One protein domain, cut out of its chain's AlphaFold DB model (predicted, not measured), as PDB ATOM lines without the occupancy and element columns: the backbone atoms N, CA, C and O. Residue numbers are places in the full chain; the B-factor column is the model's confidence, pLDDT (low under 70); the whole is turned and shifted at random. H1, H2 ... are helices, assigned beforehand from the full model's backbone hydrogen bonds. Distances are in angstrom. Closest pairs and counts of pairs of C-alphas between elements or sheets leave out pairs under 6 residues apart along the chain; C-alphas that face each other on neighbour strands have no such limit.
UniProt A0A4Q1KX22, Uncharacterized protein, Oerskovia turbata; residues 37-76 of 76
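AT A GLANCE: This is residues 37 to 76 of the 76 residues of an uncharacterized protein of Oerskovia turbata (UniProt A0A4Q1KX22). What shape is this? It is a helical hairpin of unequal arms: H1 and the longer H2 lie side by side, opposite ways, and residues 71 to 76, of which 71 to 75 belong to H2, stick out. How is it made up? The 40 printed residues hold two named helices, H1 then H2, and no named strand: all helix. How compact is it? It is a loose rod of 38 by 18 by 7 A, with a radius of gyration of the C-alphas of 11.6 A.

HOW THE PARTS SIT: How do H1, residues 37 to 50, and H2, residues 53 to 75, meet? They touch, closest at the C-alphas of Ala 41 and Ile 63, 6.0 A apart. Their lines stand at a shallow tilt of 11 degrees, opposite ways. Are their backbones within hydrogen-bond range? From O i to N i+4, 4 of 10 pairs are in H1, beside 7 of 11 from O i to N i+3, and 17 of 19 in H2.

IN THESE COORDINATES: Where does H1 begin? C-alpha 37 is at (-41.274, 38.903, 23.843), and H1 is 22.3 A long from first to last C-alpha. Where does H2 end? C-alpha 75 is at (-29.585, 40.633, 11.079), and H2 is 33.5 A long.

THE WHOLE: How far does it reach? The two C-alphas farthest apart, of Asp 50 and Asp 76, are 38.5 A apart. Is the printed part whole? It has no cut, and the link from H1 to H2 is tight. Where is confidence low? Ten residues are under 70, among them residues 45 to 49.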
ATOM      1  N   ALA A  37     -42.418  39.269  23.013       66.81
ATOM      2  CA  ALA A  37     -41.274  38.903  23.843       66.81
ATOM      3  C   ALA A  37     -40.717  40.095  24.645       66.81
ATOM      4  O   ALA A  37     -40.450  39.968  25.840       66.81
ATOM      5  N   VAL A  38     -40.596  41.262  24.009       70.69
ATOM      6  CA  VAL A  38     -40.144  42.512  24.632       70.69
ATOM      7  C   VAL A  38     -41.195  43.025  25.617       70.69
ATOM      8  O   VAL A  38     -40.851  43.405  26.732       70.69
ATOM      9  N   ALA A  39     -42.483  42.964  25.274       77.50
ATOM     10  CA  ALA A  39     -43.562  43.354  26.181       77.50
ATOM     11  C   ALA A  39     -43.607  42.475  27.448       77.50
ATOM     12  O   ALA A  39     -43.731  42.994  28.559       77.50
ATOM     13  N   GLN A  40     -43.431  41.154  27.313       72.19
ATOM     14  CA  GLN A  40     -43.324  40.246  28.464       72.19
ATOM     15  C   GLN A  40     -42.088  40.519  29.324       72.19
ATOM     16  O   GLN A  40     -42.174  40.477  30.552       72.19
ATOM     17  N   ALA A  41     -40.945  40.788  28.695       72.62
ATOM     18  CA  ALA A  41     -39.719  41.163  29.389       72.62
ATOM     19  C   ALA A  41     -39.901  42.453  30.207       72.62
ATOM     20  O   ALA A  41     -39.511  42.501  31.373       72.62
ATOM     21  N   LEU A  42     -40.559  43.463  29.631       74.06
ATOM     22  CA  LEU A  42     -40.859  44.729  30.304       74.06
ATOM     23  C   LEU A  42     -41.876  44.570  31.445       74.06
ATOM     24  O   LEU A  42     -41.714  45.202  32.484       74.06
ATOM     25  N   GLY A  43     -42.872  43.690  31.314       75.69
ATOM     26  CA  GLY A  43     -43.805  43.386  32.409       75.69
ATOM     27  C   GLY A  43     -43.118  42.791  33.646       75.69
ATOM     28  O   GLY A  43     -43.470  43.129  34.771       75.69
ATOM     29  N   ARG A  44     -42.069  41.977  33.451       70.12
ATOM     30  CA  ARG A  44     -41.265  41.417  34.557       70.12
ATOM     31  C   ARG A  44     -40.427  42.468  35.292       70.12
ATOM     32  O   ARG A  44     -40.041  42.233  36.433       70.12
ATOM     33  N   LEU A  45     -40.140  43.610  34.662       68.50
ATOM     34  CA  LEU A  45     -39.433  44.723  35.307       68.50
ATOM     35  C   LEU A  45     -40.326  45.494  36.286       68.50
ATOM     36  O   LEU A  45     -39.808  46.022  37.265       68.50
ATOM     37  N   ASP A  46     -41.641  45.537  36.062       69.19
ATOM     38  CA  ASP A  46     -42.584  46.255  36.937       69.19
ATOM     39  C   ASP A  46     -42.749  45.537  38.293       69.19
ATOM     40  O   ASP A  46     -42.834  46.163  39.346       69.19
ATOM     41  N   GLU A  47     -42.667  44.203  38.290       68.88
ATOM     42  CA  GLU A  47     -42.684  43.354  39.494       68.88
ATOM     43  C   GLU A  47     -41.345  43.360  40.258       68.88
ATOM     44  O   GLU A  47     -41.258  42.912  41.404       68.88
ATOM     45  N   LEU A  48     -40.287  43.879  39.632       65.88
ATOM     46  CA  LEU A  48     -38.930  43.862  40.166       65.88
ATOM     47  C   LEU A  48     -38.701  44.958  41.213       65.88
ATOM     48  O   LEU A  48     -37.788  44.837  42.018       65.88
ATOM     49  N   ALA A  49     -39.523  46.011  41.246       65.50
ATOM     50  CA  ALA A  49     -39.371  47.118  42.195       65.50
ATOM     51  C   ALA A  49     -39.462  46.679  43.672       65.50
ATOM     52  O   ALA A  49     -38.833  47.295  44.533       65.50
ATOM     53  N   ASP A  50     -40.193  45.595  43.949       70.69
ATOM     54  CA  ASP A  50     -40.364  45.009  45.285       70.69
ATOM     55  C   ASP A  50     -39.429  43.807  45.555       70.69
ATOM     56  O   ASP A  50     -39.471  43.200  46.631       70.69
ATOM     57  N   ALA A  51     -38.571  43.439  44.597       68.12
ATOM     58  CA  ALA A  51     -37.692  42.279  44.691       68.12
ATOM     59  C   ALA A  51     -36.327  42.613  45.342       68.12
ATOM     60  O   ALA A  51     -35.878  43.759  45.363       68.12
ATOM     61  N   PRO A  52     -35.612  41.619  45.903       72.75
ATOM     62  CA  PRO A  52     -34.250  41.825  46.386       72.75
ATOM     63  C   PRO A  52     -33.281  42.079  45.222       72.75
ATOM     64  O   PRO A  52     -33.350  41.412  44.194       72.75
ATOM     65  N   LEU A  53     -32.311  42.978  45.417       68.00
ATOM     66  CA  LEU A  53     -31.376  43.469  44.387       68.00
ATOM     67  C   LEU A  53     -30.660  42.365  43.581       68.00
ATOM     68  O   LEU A  53     -30.411  42.519  42.389       68.00
ATOM     69  N   THR A  54     -30.352  41.227  44.200       69.12
ATOM     70  CA  THR A  54     -29.759  40.061  43.522       69.12
ATOM     71  C   THR A  54     -30.672  39.468  42.446       69.12
ATOM     72  O   THR A  54     -30.183  38.919  41.466       69.12
ATOM     73  N   HIS A  55     -31.989  39.599  42.605       71.69
ATOM     74  CA  HIS A  55     -32.981  39.201  41.610       71.69
ATOM     75  C   HIS A  55     -33.010  40.168  40.420       71.69
ATOM     76  O   HIS A  55     -33.330  39.761  39.309       71.69
ATOM     77  N   HIS A  56     -32.605  41.426  40.624       74.81
ATOM     78  CA  HIS A  56     -32.639  42.427  39.564       74.81
ATOM     79  C   HIS A  56     -31.623  42.117  38.480       74.81
ATOM     80  O   HIS A  56     -31.949  42.179  37.301       74.81
ATOM     81  N   VAL A  57     -30.409  41.739  38.883       81.81
ATOM     82  CA  VAL A  57     -29.330  41.396  37.948       81.81
ATOM     83  C   VAL A  57     -29.744  40.226  37.055       81.81
ATOM     84  O   VAL A  57     -29.626  40.324  35.842       81.81
ATOM     85  N   ALA A  58     -30.338  39.177  37.632       81.44
ATOM     86  CA  ALA A  58     -30.808  38.022  36.867       81.44
ATOM     87  C   ALA A  58     -31.910  38.382  35.854       81.44
ATOM     88  O   ALA A  58     -31.913  37.868  34.736       81.44
ATOM     89  N   VAL A  59     -32.838  39.271  36.226       80.50
ATOM     90  CA  VAL A  59     -33.888  39.738  35.308       80.50
ATOM     91  C   VAL A  59     -33.297  40.617  34.207       80.50
ATOM     92  O   VAL A  59     -33.633  40.418  33.044       80.50
ATOM     93  N   PHE A  60     -32.383  41.534  34.530       80.62
ATOM     94  CA  PHE A  60     -31.711  42.350  33.518       80.62
ATOM     95  C   PHE A  60     -30.890  41.505  32.541       80.62
ATOM     96  O   PHE A  60     -30.976  41.746  31.339       80.62
ATOM     97  N   ASP A  61     -30.135  40.515  33.013       85.06
ATOM     98  CA  ASP A  61     -29.355  39.625  32.143       85.06
ATOM     99  C   ASP A  61     -30.262  38.861  31.168       85.06
ATOM    100  O   ASP A  61     -29.997  38.846  29.967       85.06
ATOM    101  N   ALA A  62     -31.392  38.332  31.647       84.50
ATOM    102  CA  ALA A  62     -32.362  37.632  30.801       84.50
ATOM    103  C   ALA A  62     -32.988  38.541  29.726       84.50
ATOM    104  O   ALA A  62     -33.270  38.098  28.613       84.50
ATOM    105  N   ILE A  63     -33.213  39.819  30.044       84.31
ATOM    106  CA  ILE A  63     -33.732  40.800  29.082       84.31
ATOM    107  C   ILE A  63     -32.672  41.133  28.031       84.31
ATOM    108  O   ILE A  63     -32.996  41.187  26.845       84.31
ATOM    109  N   HIS A  64     -31.413  41.325  28.437       86.69
ATOM    110  CA  HIS A  64     -30.320  41.574  27.496       86.69
ATOM    111  C   HIS A  64     -30.110  40.394  26.545       86.69
ATOM    112  O   HIS A  64     -29.945  40.622  25.351       86.69
ATOM    113  N   GLU A  65     -30.164  39.159  27.045       88.12
ATOM    114  CA  GLU A  65     -30.048  37.951  26.221       88.12
ATOM    115  C   GLU A  65     -31.190  37.859  25.196       88.12
ATOM    116  O   GLU A  65     -30.932  37.709  24.006       88.12
ATOM    117  N   ALA A  66     -32.440  38.069  25.624       83.38
ATOM    118  CA  ALA A  66     -33.598  38.036  24.728       83.38
ATOM    119  C   ALA A  66     -33.554  39.133  23.646       83.38
ATOM    120  O   ALA A  66     -33.945  38.899  22.500       83.38
ATOM    121  N   LEU A  67     -33.081  40.339  23.988       82.94
ATOM    122  CA  LEU A  67     -32.891  41.405  23.002       82.94
ATOM    123  C   LEU A  67     -31.747  41.087  22.033       82.94
ATOM    124  O   LEU A  67     -31.875  41.375  20.846       82.94
ATOM    125  N   GLN A  68     -30.646  40.512  22.519       87.50
ATOM    126  CA  GLN A  68     -29.515  40.117  21.674       87.50
ATOM    127  C   GLN A  68     -29.901  39.006  20.699       87.50
ATOM    128  O   GLN A  68     -29.552  39.090  19.527       87.50
ATOM    129  N   GLU A  69     -30.657  38.010  21.159       87.75
ATOM    130  CA  GLU A  69     -31.190  36.943  20.314       87.75
ATOM    131  C   GLU A  69     -32.082  37.518  19.211       87.75
ATOM    132  O   GLU A  69     -31.876  37.220  18.040       87.75
ATOM    133  N   ARG A  70     -33.007  38.425  19.553       81.31
ATOM    134  CA  ARG A  70     -33.867  39.081  18.554       81.31
ATOM    135  C   ARG A  70     -33.114  39.980  17.585       81.31
ATOM    136  O   ARG A  70     -33.522  40.075  16.434       81.31
ATOM    137  N   LEU A  71     -32.058  40.652  18.037       85.88
ATOM    138  CA  LEU A  71     -31.219  41.452  17.149       85.88
ATOM    139  C   LEU A  71     -30.471  40.553  16.162       85.88
ATOM    140  O   LEU A  71     -30.484  40.843  14.974       85.88
ATOM    141  N   ALA A  72     -29.891  39.449  16.638       87.00
ATOM    142  CA  ALA A  72     -29.213  38.480  15.784       87.00
ATOM    143  C   ALA A  72     -30.170  37.867  14.744       87.00
ATOM    144  O   ALA A  72     -29.824  37.794  13.572       87.00
ATOM    145  N   ASP A  73     -31.392  37.511  15.153       81.62
ATOM    146  CA  ASP A  73     -32.430  36.947  14.274       81.62
ATOM    147  C   ASP A  73     -32.945  37.957  13.225       81.62
ATOM    148  O   ASP A  73     -33.483  37.571  12.192       81.62
ATOM    149  N   ALA A  74     -32.798  39.263  13.484       76.88
ATOM    150  CA  ALA A  74     -33.164  40.334  12.556       76.88
ATOM    151  C   ALA A  74     -32.021  40.750  11.606       76.88
ATOM    152  O   ALA A  74     -32.272  41.494  10.653       76.88
ATOM    153  N   GLU A  75     -30.781  40.333  11.884       74.44
ATOM    154  CA  GLU A  75     -29.585  40.633  11.079       74.44
ATOM    155  C   GLU A  75     -29.271  39.563  10.007       74.44
ATOM    156  O   GLU A  75     -28.456  39.841   9.122       74.44
ATOM    157  N   ASP A  76     -29.917  38.389  10.056       53.62
ATOM    158  CA  ASP A  76     -29.872  37.310   9.040       53.62
ATOM    159  C   ASP A  76     -30.890  37.531   7.893       53.62
ATOM    160  O   ASP A  76     -30.526  37.306   6.710       53.62
TER     161      ASP A  76